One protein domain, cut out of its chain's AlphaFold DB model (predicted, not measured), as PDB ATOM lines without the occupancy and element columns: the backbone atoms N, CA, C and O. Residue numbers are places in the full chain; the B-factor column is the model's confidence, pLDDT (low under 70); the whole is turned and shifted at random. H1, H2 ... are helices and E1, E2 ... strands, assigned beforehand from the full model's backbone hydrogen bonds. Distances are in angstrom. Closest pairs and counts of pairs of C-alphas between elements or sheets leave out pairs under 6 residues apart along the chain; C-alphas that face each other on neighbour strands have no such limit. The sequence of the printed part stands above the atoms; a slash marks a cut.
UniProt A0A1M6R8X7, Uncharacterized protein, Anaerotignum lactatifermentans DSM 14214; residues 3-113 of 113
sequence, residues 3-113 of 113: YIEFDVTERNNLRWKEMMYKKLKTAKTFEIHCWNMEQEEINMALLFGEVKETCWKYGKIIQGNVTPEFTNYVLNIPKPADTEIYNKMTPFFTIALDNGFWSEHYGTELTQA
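Overview. This is residues 3 to 113 of the 113 residues of an uncharacterized protein of Anaerotignum lactatifermentans DSM 14214 (UniProt A0A1M6R8X7). A single twisted wall of seven antiparallel strands has H1 and H2 over one face, far from each other along it, and H3 side by side with H1; the other face is bare of named helices. A long stretch without named elements, residues 77 to 93, joins H3 back to the wall at E5. The printed part has 111 residues, with three named helices and seven named strands in the order E1, H1, E2, H2, E3, E4, H3, E5, E6, E7. The sheet runs E1, E7, E6, E5, E2, E4, E3, and the class is mixed, helices and strands. The whole is compact, with a radius of gyration of the C-alphas of 12.9 A and spans of 35 by 31 by 25 A.

Along the chain. Start with the longest strands: find C-alpha 29 at (102.016, 48.377, 184.732), where E2, residues 29 to 35, begins its 20.4 A; beside it E4, residues 59 to 65, covers 20.2 A. The shorter strands are E3, residues 50 to 52; E5, residues 94 to 97; E6, residues 101 to 104; E7, residues 109 to 112; and E1, residues 3 to 5. H1, residues 14 to 24, runs 15.2 A from C-alpha 14 at (89.101, 65.170, 192.989). H2 is residues 39 to 46, 10.4 A, and H3 is residues 68 to 76, 12.1 A, ending at C-alpha 76 at (99.562, 64.435, 193.921).

Arrangement. Look first at E2 and E4, antiparallel at 162 degrees, where N 32 and O 62 are 2.8 A apart, within hydrogen-bond range. E3 and E4 form a hairpin, with N 52 and O 61 at 2.8 A. On the other side of E2 comes E5, with N 31 and O 96 at 2.8 A. E5, E6 and E7 make a meander, each strand the antiparallel neighbour of the one before; N 103 and O 95 are 2.8 A apart, N 104 and O 109 2.8 A. E1 is an edge strand beside E7, with N 110 and O 4 at 2.9 A. H1 and H2 lie on the same face, in two layers, helices on one face of a sheet. H2 is 8.7 A high over the sheet; the closest C-alphas of H2 and E4 are those of Ala 45 and Ile 62, 6.4 A. H1 is 10.2 A high and lies over E6. H3 is only just not on the sheet, with 4 pairs of C-alphas within 10 A; it touches H1, closest at the C-alphas of Lys 17 and Leu 75, 5.8 A, at a shallow tilt of 16 degrees, opposite ways. H2 and H3 are apart. E2, H2, E3 and E4, H3, E5 are split strand-helix-strand units, two strands of one sheet that are not neighbours, with a helix between them along the chain; E4 is between E2 and E3 in the sheet, E2 is between E4 and E5, and both crossovers are right-handed. In H1, H2 and H3 every O i to N i+4 pair is within hydrogen-bond range.

Size, cuts and confidence. The C-alphas farthest apart, of Arg 11 and Glu 53, are 35.9 A apart. The printed part has no cut, and H3 to E5 is the long link. Strong twist holds only just: the sheet's C-alphas lie up to 4.1 A off its best plane. The mean pLDDT of the printed part is 96.4, and no printed residue is under 70.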
ATOM      1  N   TYR A   3      82.060  54.129 180.561       93.25
ATOM      2  CA  TYR A   3      82.555  55.404 180.032       93.25
ATOM      3  C   TYR A   3      82.064  56.535 180.933       93.25
ATOM      4  O   TYR A   3      80.891  56.554 181.318       93.25
ATOM      5  N   ILE A   4      82.957  57.456 181.290       94.19
ATOM      6  CA  ILE A   4      82.647  58.625 182.116       94.19
ATOM      7  C   ILE A   4      83.326  59.850 181.508       94.19
ATOM      8  O   ILE A   4      84.528  59.825 181.261       94.19
ATOM      9  N   GLU A   5      82.559  60.924 181.334       95.38
ATOM     10  CA  GLU A   5      83.023  62.211 180.816       95.38
ATOM     11  C   GLU A   5      83.087  63.249 181.945       95.38
ATOM     12  O   GLU A   5      82.121  63.437 182.691       95.38
ATOM     13  N   PHE A   6      84.226  63.926 182.067       94.44
ATOM     14  CA  PHE A   6      84.552  64.896 183.111       94.44
ATOM     15  C   PHE A   6      84.717  66.329 182.613       94.44
ATOM     16  O   PHE A   6      84.653  67.238 183.438       94.44
ATOM     17  N   ASP A   7      84.881  66.543 181.303       92.12
ATOM     18  CA  ASP A   7      85.222  67.861 180.748       92.12
ATOM     19  C   ASP A   7      84.235  68.949 181.207       92.12
ATOM     20  O   ASP A   7      84.607  69.963 181.802       92.12
ATOM     21  N   VAL A   8      82.941  68.660 181.060       90.75
ATOM     22  CA  VAL A   8      81.845  69.572 181.424       90.75
ATOM     23  C   VAL A   8      81.170  69.241 182.759       90.75
ATOM     24  O   VAL A   8      80.360  70.032 183.248       90.75
ATOM     25  N   THR A   9      81.453  68.075 183.349       90.94
ATOM     26  CA  THR A   9      80.704  67.566 184.513       90.94
ATOM     27  C   THR A   9      81.406  67.816 185.845       90.94
ATOM     28  O   THR A   9      80.735  67.919 186.874       90.94
ATOM     29  N   GLU A  10      82.730  67.978 185.846       91.56
ATOM     30  CA  GLU A  10      83.527  68.145 187.060       91.56
ATOM     31  C   GLU A  10      84.190  69.526 187.108       91.56
ATOM     32  O   GLU A  10      84.709  70.026 186.122       91.56
ATOM     33  N   ARG A  11      84.221  70.175 188.278       88.81
ATOM     34  CA  ARG A  11      84.881  71.494 188.437       88.81
ATOM     35  C   ARG A  11      86.349  71.398 188.855       88.81
ATOM     36  O   ARG A  11      87.073  72.387 188.823       88.81
ATOM     37  N   ASN A  12      86.773  70.233 189.330       92.31
ATOM     38  CA  ASN A  12      88.122  69.951 189.811       92.31
ATOM     39  C   ASN A  12      88.471  68.482 189.515       92.31
ATOM     40  O   ASN A  12      87.635  67.743 189.008       92.31
ATOM     41  N   ASN A  13      89.689  68.042 189.848       96.00
ATOM     42  CA  ASN A  13      90.137  66.674 189.571       96.00
ATOM     43  C   ASN A  13      89.998  65.701 190.759       96.00
ATOM     44  O   ASN A  13      90.608  64.633 190.740       96.00
ATOM     45  N   LEU A  14      89.217  66.025 191.798       96.69
ATOM     46  CA  LEU A  14      89.101  65.170 192.989       96.69
ATOM     47  C   LEU A  14      88.480  63.810 192.655       96.69
ATOM     48  O   LEU A  14      89.041  62.776 193.014       96.69
ATOM     49  N   ARG A  15      87.376  63.790 191.902       97.00
ATOM     50  CA  ARG A  15      86.721  62.538 191.495       97.00
ATOM     51  C   ARG A  15      87.608  61.696 190.579       97.00
ATOM     52  O   ARG A  15      87.672  60.477 190.725       97.00
ATOM     53  N   TRP A  16      88.351  62.350 189.686       97.75
ATOM     54  CA  TRP A  16      89.370  61.693 188.870       97.75
ATOM     55  C   TRP A  16      90.436  61.018 189.742       97.75
ATOM     56  O   TRP A  16      90.721  59.836 189.549       97.75
ATOM     57  N   LYS A  17      90.949  61.709 190.770       97.94
ATOM     58  CA  LYS A  17      91.926  61.145 191.718       97.94
ATOM     59  C   LYS A  17      91.370  59.944 192.476       97.94
ATOM     60  O   LYS A  17      92.069  58.945 192.625       97.94
ATOM     61  N   GLU A  18      90.116  59.999 192.922       97.19
ATOM     62  CA  GLU A  18      89.465  58.868 193.597       97.19
ATOM     63  C   GLU A  18      89.364  57.631 192.696       97.19
ATOM     64  O   GLU A  18      89.586  56.504 193.150       97.19
ATOM     65  N   MET A  19      89.031  57.828 191.419       97.06
ATOM     66  CA  MET A  19      88.954  56.744 190.443       97.06
ATOM     67  C   MET A  19      90.335  56.182 190.123       97.06
ATOM     68  O   MET A  19      90.541  54.973 190.253       97.06
ATOM     69  N   MET A  20      91.292  57.050 189.805       98.19
ATOM     70  CA  MET A  20      92.676  56.673 189.535       98.19
ATOM     71  C   MET A  20      93.283  55.893 190.712       98.19
ATOM     72  O   MET A  20      93.859  54.826 190.514       98.19
ATOM     73  N   TYR A  21      93.057  56.336 191.956       98.19
ATOM     74  CA  TYR A  21      93.514  55.636 193.164       98.19
ATOM     75  C   TYR A  21      92.995  54.197 193.248       98.19
ATOM     76  O   TYR A  21      93.752  53.275 193.561       98.19
ATOM     77  N   LYS A  22      91.705  53.974 192.961       97.75
ATOM     78  CA  LYS A  22      91.115  52.625 192.977       97.75
ATOM     79  C   LYS A  22      91.739  51.729 191.909       97.75
ATOM     80  O   LYS A  22      91.961  50.549 192.170       97.75
ATOM     81  N   LYS A  23      92.023  52.276 190.725       98.12
ATOM     82  CA  LYS A  23      92.551  51.510 189.590       98.12
ATOM     83  C   LYS A  23      94.034  51.192 189.764       98.12
ATOM     84  O   LYS A  23      94.402  50.029 189.621       98.12
ATOM     85  N   LEU A  24      94.845  52.149 190.219       98.25
ATOM     86  CA  LEU A  24      96.267  51.942 190.524       98.25
ATOM     87  C   LEU A  24      96.510  50.821 191.546       98.25
ATOM     88  O   LEU A  24      97.495  50.107 191.435       98.25
ATOM     89  N   LYS A  25      95.591  50.587 192.494       97.75
ATOM     90  CA  LYS A  25      95.707  49.473 193.461       97.75
ATOM     91  C   LYS A  25      95.725  48.077 192.844       97.75
ATOM     92  O   LYS A  25      96.150  47.136 193.505       97.75
ATOM     93  N   THR A  26      95.166  47.924 191.648       97.81
ATOM     94  CA  THR A  26      94.995  46.614 190.995       97.81
ATOM     95  C   THR A  26      95.830  46.467 189.731       97.81
ATOM     96  O   THR A  26      96.011  45.348 189.261       97.81
ATOM     97  N   ALA A  27      96.342  47.580 189.204       98.44
ATOM     98  CA  ALA A  27      97.247  47.608 188.069       98.44
ATOM     99  C   ALA A  27      98.675  47.238 188.487       98.44
ATOM    100  O   ALA A  27      99.092  47.501 189.617       98.44
ATOM    101  N   LYS A  28      99.434  46.644 187.568       98.62
ATOM    102  CA  LYS A  28     100.857  46.330 187.755       98.62
ATOM    103  C   LYS A  28     101.750  47.161 186.855       98.62
ATOM    104  O   LYS A  28     102.870  47.471 187.253       98.62
ATOM    105  N   THR A  29     101.273  47.536 185.674       98.81
ATOM    106  CA  THR A  29     102.016  48.377 184.732       98.81
ATOM    107  C   THR A  29     101.147  49.512 184.211       98.81
ATOM    108  O   THR A  29      99.917  49.482 184.304       98.81
ATOM    109  N   PHE A  30     101.813  50.543 183.702       98.81
ATOM    110  CA  PHE A  30     101.178  51.702 183.104       98.81
ATOM    111  C   PHE A  30     101.801  52.025 181.747       98.81
ATOM    112  O   PHE A  30     102.965  51.710 181.482       98.81
ATOM    113  N   GLU A  31     101.033  52.740 180.936       98.69
ATOM    114  CA  GLU A  31     101.519  53.533 179.819       98.69
ATOM    115  C   GLU A  31     101.041  54.979 179.978       98.69
ATOM    116  O   GLU A  31      99.875  55.232 180.273       98.69
ATOM    117  N   ILE A  32     101.943  55.932 179.764       98.69
ATOM    118  CA  ILE A  32     101.634  57.352 179.631       98.69
ATOM    119  C   ILE A  32     101.861  57.745 178.181       98.69
ATOM    120  O   ILE A  32     102.951  57.547 177.644       98.69
ATOM    121  N   HIS A  33     100.834  58.283 177.538       98.50
ATOM    122  CA  HIS A  33     100.923  58.778 176.169       98.50
ATOM    123  C   HIS A  33     100.976  60.304 176.225       98.50
ATOM    124  O   HIS A  33     100.120  60.922 176.857       98.50
ATOM    125  N   CYS A  34     101.967  60.900 175.563       98.12
ATOM    126  CA  CYS A  34     102.142  62.352 175.462       98.12
ATOM    127  C   CYS A  34     102.332  62.754 174.000       98.12
ATOM    128  O   CYS A  34     102.950  62.008 173.232       98.12
ATOM    129  N   TRP A  35     101.884  63.947 173.615       97.88
ATOM    130  CA  TRP A  35     102.206  64.509 172.302       97.88
ATOM    131  C   TRP A  35     103.683  64.908 172.223       97.88
ATOM    132  O   TRP A  35     104.303  65.279 173.215       97.88
ATOM    133  N   ASN A  36     104.269  64.903 171.023       96.88
ATOM    134  CA  ASN A  36     105.686  65.248 170.839       96.88
ATOM    135  C   ASN A  36     106.039  66.679 171.265       96.88
ATOM    136  O   ASN A  36     107.214  66.975 171.472       96.88
ATOM    137  N   MET A  37     105.059  67.575 171.374       96.62
ATOM    138  CA  MET A  37     105.298  68.969 171.755       96.62
ATOM    139  C   MET A  37     105.257  69.176 173.275       96.62
ATOM    140  O   MET A  37     105.757  70.185 173.758       96.62
ATOM    141  N   GLU A  38     104.752  68.194 174.022       95.81
ATOM    142  CA  GLU A  38     104.591  68.200 175.482       95.81
ATOM    143  C   GLU A  38     105.878  67.705 176.163       95.81
ATOM    144  O   GLU A  38     105.942  66.634 176.767       95.81
ATOM    145  N   GLN A  39     106.976  68.444 175.969       97.25
ATOM    146  CA  GLN A  39     108.298  68.025 176.452       97.25
ATOM    147  C   GLN A  39     108.378  67.969 177.982       97.25
ATOM    148  O   GLN A  39     109.084  67.116 178.521       97.25
ATOM    149  N   GLU A  40     107.662  68.847 178.685       97.12
ATOM    150  CA  GLU A  40     107.620  68.845 180.149       97.12
ATOM    151  C   GLU A  40     106.928  67.578 180.663       97.12
ATOM    152  O   GLU A  40     107.485  66.864 181.495       97.12
ATOM    153  N   GLU A  41     105.786  67.223 180.082       97.94
ATOM    154  CA  GLU A  41     105.009  66.034 180.416       97.94
ATOM    155  C   GLU A  41     105.753  64.748 180.050       97.94
ATOM    156  O   GLU A  41     105.759  63.786 180.818       97.94
ATOM    157  N   ILE A  42     106.449  64.722 178.909       98.44
ATOM    158  CA  ILE A  42     107.332  63.605 178.551       98.44
ATOM    159  C   ILE A  42     108.411  63.422 179.626       98.44
ATOM    160  O   ILE A  42     108.618  62.304 180.099       98.44
ATOM    161  N   ASN A  43     109.080  64.500 180.046       98.31
ATOM    162  CA  ASN A  43     110.119  64.428 181.075       98.31
ATOM    163  C   ASN A  43     109.555  63.996 182.435       98.31
ATOM    164  O   ASN A  43     110.196  63.212 183.132       98.31
ATOM    165  N   MET A  44     108.351  64.450 182.791       98.19
ATOM    166  CA  MET A  44     107.634  64.011 183.991       98.19
ATOM    167  C   MET A  44     107.368  62.501 183.974       98.19
ATOM    168  O   MET A  44     107.631  61.821 184.965       98.19
ATOM    169  N   ALA A  45     106.883  61.960 182.853       98.38
ATOM    170  CA  ALA A  45     106.597  60.532 182.714       98.38
ATOM    171  C   ALA A  45     107.875  59.673 182.755       98.38
ATOM    172  O   ALA A  45     107.892  58.606 183.372       98.38
ATOM    173  N   LEU A  46     108.966  60.160 182.152       98.56
ATOM    174  CA  LEU A  46     110.270  59.486 182.117       98.56
ATOM    175  C   LEU A  46     110.919  59.300 183.496       98.56
ATOM    176  O   LEU A  46     111.822  58.480 183.631       98.56
ATOM    177  N   LEU A  47     110.458  60.002 184.535       98.31
ATOM    178  CA  LEU A  47     110.909  59.751 185.910       98.31
ATOM    179  C   LEU A  47     110.505  58.358 186.425       98.31
ATOM    180  O   LEU A  47     111.111  57.866 187.376       98.31
ATOM    181  N   PHE A  48     109.489  57.735 185.822       98.50
ATOM    182  CA  PHE A  48     108.875  56.495 186.315       98.50
ATOM    183  C   PHE A  48     108.888  55.348 185.301       98.50
ATOM    184  O   PHE A  48     108.419  54.251 185.608       98.50
ATOM    185  N   GLY A  49     109.398  55.581 184.096       98.19
ATOM    186  CA  GLY A  49     109.346  54.611 183.015       98.19
ATOM    187  C   GLY A  49     110.329  54.917 181.897       98.19
ATOM    188  O   GLY A  49     111.159  55.818 181.988       98.19
ATOM    189  N   GLU A  50     110.211  54.160 180.819       98.50
ATOM    190  CA  GLU A  50     111.055  54.274 179.635       98.50
ATOM    191  C   GLU A  50     110.211  54.454 178.375       98.50
ATOM    192  O   GLU A  50     109.037  54.079 178.328       98.50
ATOM    193  N   VAL A  51     110.807  55.036 177.335       98.19
ATOM    194  CA  VAL A  51     110.125  55.175 176.045       98.19
ATOM    195  C   VAL A  51     109.885  53.788 175.453       98.19
ATOM    196  O   VAL A  51     110.826  53.051 175.169       98.19
ATOM    197  N   LYS A  52     108.619  53.464 175.210       98.06
ATOM    198  CA  LYS A  52     108.198  52.293 174.454       98.06
ATOM    199  C   LYS A  52     108.385  52.557 172.962       98.06
ATOM    200  O   LYS A  52     107.924  53.573 172.439       98.06
ATOM    201  N   GLU A  53     109.020  51.622 172.264       96.50
ATOM    202  CA  GLU A  53     109.108  51.674 170.806       96.50
ATOM    203  C   GLU A  53     107.706  51.538 170.189       96.50
ATOM    204  O   GLU A  53     106.942  50.628 170.513       96.50
ATOM    205  N   THR A  54     107.343  52.479 169.318       95.00
ATOM    206  CA  THR A  54     106.013  52.548 168.706       95.00
ATOM    207  C   THR A  54     106.085  53.175 167.318       95.00
ATOM    208  O   THR A  54     106.984  53.957 167.010       95.00
ATOM    209  N   CYS A  55     105.106  52.858 166.471       95.00
ATOM    210  CA  CYS A  55     104.911  53.506 165.176       95.00
ATOM    211  C   CYS A  55     104.126  54.829 165.268       95.00
ATOM    212  O   CYS A  55     103.916  55.486 164.244       95.00
ATOM    213  N   TRP A  56     103.683  55.229 166.466       94.62
ATOM    214  CA  TRP A  56     102.952  56.476 166.677       94.62
ATOM    215  C   TRP A  56     103.861  57.692 166.463       94.62
ATOM    216  O   TRP A  56     104.714  58.014 167.280       94.62
ATOM    217  N   LYS A  57     103.679  58.381 165.332       94.50
ATOM    218  CA  LYS A  57     104.554  59.488 164.904       94.50
ATOM    219  C   LYS A  57     104.304  60.809 165.630       94.50
ATOM    220  O   LYS A  57     105.134  61.710 165.541       94.50
ATOM    221  N   TYR A  58     103.152  60.953 166.277       95.44
ATOM    222  CA  TYR A  58     102.699  62.231 166.834       95.44
ATOM    223  C   TYR A  58     103.040  62.398 168.312       95.44
ATOM    224  O   TYR A  58     102.973  63.513 168.828       95.44
ATOM    225  N   GLY A  59     103.432  61.317 168.975       96.81
ATOM    226  CA  GLY A  59     103.690  61.325 170.400       96.81
ATOM    227  C   GLY A  59     104.634  60.223 170.834       96.81
ATOM    228  O   GLY A  59     105.197  59.489 170.021       96.81
ATOM    229  N   LYS A  60     104.804  60.132 172.147       98.00
ATOM    230  CA  LYS A  60     105.613  59.112 172.802       98.00
ATOM    231  C   LYS A  60     104.760  58.341 173.786       98.00
ATOM    232  O   LYS A  60     103.913  58.917 174.465       98.00
ATOM    233  N   ILE A  61     105.033  57.047 173.874       98.62
ATOM    234  CA  ILE A  61     104.488  56.185 174.914       98.62
ATOM    235  C   ILE A  61     105.617  55.919 175.901       98.62
ATOM    236  O   ILE A  61     106.687  55.464 175.504       98.62
ATOM    237  N   ILE A  62     105.387  56.225 177.171       98.75
ATOM    238  CA  ILE A  62     106.282  55.905 178.277       98.75
ATOM    239  C   ILE A  62     105.638  54.761 179.049       98.75
ATOM    240  O   ILE A  62     104.511  54.905 179.512       98.75
ATOM    241  N   GLN A  63     106.328  53.633 179.179       98.75
ATOM    242  CA  GLN A  63     105.834  52.466 179.906       98.75
ATOM    243  C   GLN A  63     106.639  52.232 181.184       98.75
ATOM    244  O   GLN A  63     107.839  52.507 181.232       98.75
ATOM    245  N   GLY A  64     105.993  51.693 182.212       98.69
ATOM    246  CA  GLY A  64     106.649  51.385 183.478       98.69
ATOM    247  C   GLY A  64     105.796  50.518 184.397       98.69
ATOM    248  O   GLY A  64     104.676  50.126 184.065       98.69
ATOM    249  N   ASN A  65     106.339  50.215 185.575       98.69
ATOM    250  CA  ASN A  65     105.625  49.488 186.624       98.69
ATOM    251  C   ASN A  65     104.853  50.465 187.517       98.69
ATOM    252  O   ASN A  65     105.338  51.547 187.840       98.69
ATOM    253  N   VAL A  66     103.683  50.054 187.996       98.69
ATOM    254  CA  VAL A  66     102.953  50.785 189.034       98.69
ATOM    255  C   VAL A  66     103.655  50.553 190.370       98.69
ATOM    256  O   VAL A  66     103.496  49.514 191.009       98.69
ATOM    257  N   THR A  67     104.463  51.526 190.787       98.62
ATOM    258  CA  THR A  67     105.139  51.530 192.093       98.62
ATOM    259  C   THR A  67     104.418  52.448 193.091       98.62
ATOM    260  O   THR A  67     103.579  53.270 192.689       98.62
ATOM    261  N   PRO A  68     104.720  52.356 194.400       98.44
ATOM    262  CA  PRO A  68     104.235  53.326 195.380       98.44
ATOM    263  C   PRO A  68     104.626  54.769 195.036       98.44
ATOM    264  O   PRO A  68     103.807  55.672 195.195       98.44
ATOM    265  N   GLU A  69     105.838  54.988 194.522       98.38
ATOM    266  CA  GLU A  69     106.338  56.305 194.117       98.38
ATOM    267  C   GLU A  69     105.534  56.860 192.939       98.38
ATOM    268  O   GLU A  69     105.060  57.993 193.012       98.38
ATOM    269  N   PHE A  70     105.310  56.049 191.899       98.44
ATOM    270  CA  PHE A  70     104.469  56.420 190.757       98.44
ATOM    271  C   PHE A  70     103.030  56.722 191.191       98.44
ATOM    272  O   PHE A  70     102.462  57.751 190.825       98.44
ATOM    273  N   THR A  71     102.453  55.861 192.033       98.44
ATOM    274  CA  THR A  71     101.091  56.035 192.558       98.44
ATOM    275  C   THR A  71     100.966  57.341 193.334       98.44
ATOM    276  O   THR A  71     100.038  58.118 193.113       98.44
ATOM    277  N   ASN A  72     101.916  57.606 194.234       98.25
ATOM    278  CA  ASN A  72     101.944  58.843 195.000       98.25
ATOM    279  C   ASN A  72     102.105  60.058 194.084       98.25
ATOM    280  O   ASN A  72     101.427  61.062 194.291       98.25
ATOM    281  N   TYR A  73     102.964  59.967 193.072       98.25
ATOM    282  CA  TYR A  73     103.175  61.040 192.114       98.25
ATOM    283  C   TYR A  73     101.886  61.377 191.361       98.25
ATOM    284  O   TYR A  73     101.373  62.481 191.525       98.25
ATOM    285  N   VAL A  74     101.298  60.417 190.640       97.75
ATOM    286  CA  VAL A  74     100.085  60.618 189.825       97.75
ATOM    287  C   VAL A  74      98.936  61.228 190.636       97.75
ATOM    288  O   VAL A  74      98.244  62.126 190.159       97.75
ATOM    289  N   LEU A  75      98.743  60.794 191.884       98.06
ATOM    290  CA  LEU A  75      97.660  61.293 192.739       98.06
ATOM    291  C   LEU A  75      97.919  62.697 193.308       98.06
ATOM    292  O   LEU A  75      96.969  63.397 193.678       98.06
ATOM    293  N   ASN A  76      99.176  63.139 193.361       97.19
ATOM    294  CA  ASN A  76      99.562  64.435 193.921       97.19
ATOM    295  C   ASN A  76      99.956  65.483 192.876       97.19
ATOM    296  O   ASN A  76     100.159  66.637 193.254       97.19
ATOM    297  N   ILE A  77      99.982  65.146 191.583       94.62
ATOM    298  CA  ILE A  77     100.116  66.157 190.530       94.62
ATOM    299  C   ILE A  77      98.974  67.192 190.683       94.62
ATOM    300  O   ILE A  77      97.799  66.814 190.866       94.62
ATOM    301  N   PRO A  78      99.290  68.502 190.685       94.12
ATOM    302  CA  PRO A  78      98.283  69.556 190.668       94.12
ATOM    303  C   PRO A  78      97.400  69.462 189.422       94.12
ATOM    304  O   PRO A  78      97.857  69.053 188.358       94.12
ATOM    305  N   LYS A  79      96.130  69.869 189.532       94.38
ATOM    306  CA  LYS A  79      95.286  70.018 188.340       94.38
ATOM    307  C   LYS A  79      95.956  71.029 187.387       94.38
ATOM    308  O   LYS A  79      96.330  72.099 187.875       94.38
ATOM    309  N   PRO A  80      96.087  70.732 186.083       95.69
ATOM    310  CA  PRO A  80      96.601  71.704 185.123       95.69
ATOM    311  C   PRO A  80      95.752  72.982 185.098       95.69
ATOM    312  O   PRO A  80      94.537  72.939 185.334       95.69
ATOM    313  N   ALA A  81      96.407  74.119 184.858       92.44
ATOM    314  CA  ALA A  81      95.774  75.439 184.843       92.44
ATOM    315  C   ALA A  81      95.260  75.832 183.448       92.44
ATOM    316  O   ALA A  81      94.282  76.572 183.348       92.44
ATOM    317  N   ASP A  82      95.888  75.303 182.398       91.19
ATOM    318  CA  ASP A  82      95.545  75.476 180.986       91.19
ATOM    319  C   ASP A  82      94.285  74.670 180.641       91.19
ATOM    320  O   ASP A  82      94.322  73.522 180.188       91.19
ATOM    321  N   THR A  83      93.138  75.268 180.957       86.31
ATOM    322  CA  THR A  83      91.824  74.613 180.930       86.31
ATOM    323  C   THR A  83      90.877  75.167 179.868       86.31
ATOM    324  O   THR A  83      89.681  74.893 179.887       86.31
ATOM    325  N   GLU A  84      91.403  75.958 178.934       85.06
ATOM    326  CA  GLU A  84      90.614  76.690 177.943       85.06
ATOM    327  C   GLU A  84      90.068  75.789 176.828       85.06
ATOM    328  O   GLU A  84      89.001  76.075 176.287       85.06
ATOM    329  N   ILE A  85      90.798  74.724 176.472       87.00
ATOM    330  CA  ILE A  85      90.396  73.754 175.433       87.00
ATOM    331  C   ILE A  85      89.804  72.491 176.062       87.00
ATOM    332  O   ILE A  85      88.793  71.993 175.583       87.00
ATOM    333  N   TYR A  86      90.432  71.998 177.130       87.81
ATOM    334  CA  TYR A  86      89.974  70.854 177.911       87.81
ATOM    335  C   TYR A  86      90.037  71.218 179.381       87.81
ATOM    336  O   TYR A  86      91.046  71.750 179.836       87.81
ATOM    337  N   ASN A  87      89.048  70.832 180.171       94.38
ATOM    338  CA  ASN A  87      89.113  70.888 181.623       94.38
ATOM    339  C   ASN A  87      90.019  69.766 182.163       94.38
ATOM    340  O   ASN A  87      89.574  68.839 182.836       94.38
ATOM    341  N   LYS A  88      91.318  69.844 181.858       96.56
ATOM    342  CA  LYS A  88      92.311  68.797 182.128       96.56
ATOM    343  C   LYS A  88      92.292  68.340 183.588       96.56
ATOM    344  O   LYS A  88      92.346  69.163 184.509       96.56
ATOM    345  N   MET A  89      92.278  67.029 183.804       97.31
ATOM    346  CA  MET A  89      92.362  66.404 185.131       97.31
ATOM    347  C   MET A  89      93.795  66.018 185.497       97.31
ATOM    348  O   MET A  89      94.163  66.037 186.676       97.31
ATOM    349  N   THR A  90      94.596  65.723 184.476       97.50
ATOM    350  CA  THR A  90      96.006  65.332 184.520       97.50
ATOM    351  C   THR A  90      96.748  66.022 183.368       97.50
ATOM    352  O   THR A  90      96.122  66.313 182.348       97.50
ATOM    353  N   PRO A  91      98.055  66.309 183.495       97.38
ATOM    354  CA  PRO A  91      98.831  66.880 182.394       97.38
ATOM    355  C   PRO A  91      99.038  65.894 181.233       97.38
ATOM    356  O   PRO A  91      99.236  66.307 180.098       97.38
ATOM    357  N   PHE A  92      98.969  64.588 181.493       98.00
ATOM    358  CA  PHE A  92      99.215  63.561 180.482       98.00
ATOM    359  C   PHE A  92      98.013  63.354 179.566       98.00
ATOM    360  O   PHE A  92      96.895  63.229 180.067       98.00
ATOM    361  N   PHE A  93      98.246  63.224 178.257       97.81
ATOM    362  CA  PHE A  93      97.171  62.997 177.291       97.81
ATOM    363  C   PHE A  93      96.410  61.694 177.575       97.81
ATOM    364  O   PHE A  93      95.185  61.731 177.680       97.81
ATOM    365  N   THR A  94      97.123  60.586 177.803       98.38
ATOM    366  CA  THR A  94      96.513  59.333 178.276       98.38
ATOM    367  C   THR A  94      97.341  58.692 179.383       98.38
ATOM    368  O   THR A  94      98.564  58.629 179.283       98.38
ATOM    369  N   ILE A  95      96.674  58.167 180.415       98.62
ATOM    370  CA  ILE A  95      97.230  57.166 181.335       98.62
ATOM    371  C   ILE A  95      96.440  55.871 181.138       98.62
ATOM    372  O   ILE A  95      95.257  55.814 181.475       98.62
ATOM    373  N   ALA A  96      97.094  54.835 180.620       98.44
ATOM    374  CA  ALA A  96      96.534  53.498 180.476       98.44
ATOM    375  C   ALA A  96      97.157  52.549 181.502       98.44
ATOM    376  O   ALA A  96      98.357  52.605 181.771       98.44
ATOM    377  N   LEU A  97      96.342  51.675 182.080       98.69
ATOM    378  CA  LEU A  97      96.756  50.674 183.057       98.69
ATOM    379  C   LEU A  97      96.478  49.268 182.514       98.69
ATOM    380  O   LEU A  97      95.496  49.039 181.807       98.69
ATOM    381  N   ASP A  98      97.312  48.295 182.884       98.31
ATOM    382  CA  ASP A  98      97.187  46.896 182.431       98.31
ATOM    383  C   ASP A  98      95.916  46.175 182.900       98.31
ATOM    384  O   ASP A  98      95.570  45.113 182.385       98.31
ATOM    385  N   ASN A  99      95.183  46.764 183.841       97.62
ATOM    386  CA  ASN A  99      93.869  46.299 184.276       97.62
ATOM    387  C   ASN A  99      92.712  46.788 183.378       97.62
ATOM    388  O   ASN A  99      91.550  46.708 183.781       97.62
ATOM    389  N   GLY A 100      93.013  47.314 182.187       97.38
ATOM    390  CA  GLY A 100      92.018  47.749 181.205       97.38
ATOM    391  C   GLY A 100      91.397  49.116 181.491       97.38
ATOM    392  O   GLY A 100      90.440  49.488 180.814       97.38
ATOM    393  N   PHE A 101      91.910  49.857 182.478       98.25
ATOM    394  CA  PHE A 101      91.495  51.230 182.751       98.25
ATOM    395  C   PHE A 101      92.289  52.229 181.914       98.25
ATOM    396  O   PHE A 101      93.520  52.164 181.872       98.25
ATOM    397  N   TRP A 102      91.587  53.187 181.317       98.38
ATOM    398  CA  TRP A 102      92.190  54.280 180.568       98.38
ATOM    399  C   TRP A 102      91.626  55.612 181.049       98.38
ATOM    400  O   TRP A 102      90.425  55.767 181.260       98.38
ATOM    401  N   SER A 103      92.525  56.571 181.234       98.25
ATOM    402  CA  SER A 103      92.227  57.974 181.487       98.25
ATOM    403  C   SER A 103      92.739  58.768 180.296       98.25
ATOM    404  O   SER A 103      93.932  59.048 180.232       98.25
ATOM    405  N   GLU A 104      91.850  59.100 179.374       97.50
ATOM    406  CA  GLU A 104      92.127  59.620 178.034       97.50
ATOM    407  C   GLU A 104      91.822  61.121 177.949       97.50
ATOM    408  O   GLU A 104      91.159  61.687 178.825       97.50
ATOM    409  N   HIS A 105      92.339  61.776 176.906       96.44
ATOM    410  CA  HIS A 105      92.126  63.198 176.618       96.44
ATOM    411  C   HIS A 105      92.377  64.112 177.831       96.44
ATOM    412  O   HIS A 105      91.550  64.934 178.208       96.44
ATOM    413  N   TYR A 106      93.541  63.969 178.472       97.81
ATOM    414  CA  TYR A 106      93.899  64.691 179.704       97.81
ATOM    415  C   TYR A 106      93.051  64.307 180.925       97.81
ATOM    416  O   TYR A 106      92.897  65.077 181.879       97.81
ATOM    417  N   GLY A 107      92.513  63.087 180.910       97.25
ATOM    418  CA  GLY A 107      91.661  62.526 181.953       97.25
ATOM    419  C   GLY A 107      90.249  63.094 181.976       97.25
ATOM    420  O   GLY A 107      89.559  62.927 182.985       97.25
ATOM    421  N   THR A 108      89.822  63.762 180.902       97.25
ATOM    422  CA  THR A 108      88.424  64.162 180.729       97.25
ATOM    423  C   THR A 108      87.539  62.980 180.350       97.25
ATOM    424  O   THR A 108      86.334  63.048 180.563       97.25
ATOM    425  N   GLU A 109      88.114  61.880 179.867       97.44
ATOM    426  CA  GLU A 109      87.388  60.668 179.506       97.44
ATOM    427  C   GLU A 109      87.986  59.463 180.223       97.44
ATOM    428  O   GLU A 109      89.191  59.221 180.164       97.44
ATOM    429  N   LEU A 110      87.150  58.702 180.925       97.50
ATOM    430  CA  LEU A 110      87.566  57.479 181.599       97.50
ATOM    431  C   LEU A 110      86.862  56.276 180.988       97.50
ATOM    432  O   LEU A 110      85.630  56.236 180.970       97.50
ATOM    433  N   THR A 111      87.631  55.270 180.573       96.75
ATOM    434  CA  THR A 111      87.106  54.003 180.054       96.75
ATOM    435  C   THR A 111      87.603  52.797 180.849       96.75
ATOM    436  O   THR A 111      88.675  52.803 181.459       96.75
ATOM    437  N   GLN A 112      86.780  51.748 180.882       93.94
ATOM    438  CA  GLN A 112      87.128  50.446 181.453       93.94
ATOM    439  C   GLN A 112      86.693  49.334 180.495       93.94
ATOM    440  O   GLN A 112      85.490  49.173 180.232       93.94
ATOM    441  N   ALA A 113      87.682  48.583 180.006       84.56
ATOM    442  CA  ALA A 113      87.493  47.339 179.261       84.56
ATOM    443  C   ALA A 113      87.033  46.199 180.179       84.56
ATOM    444  O   ALA A 113      87.484  46.167 181.353       84.56
TER     445      ALA A 113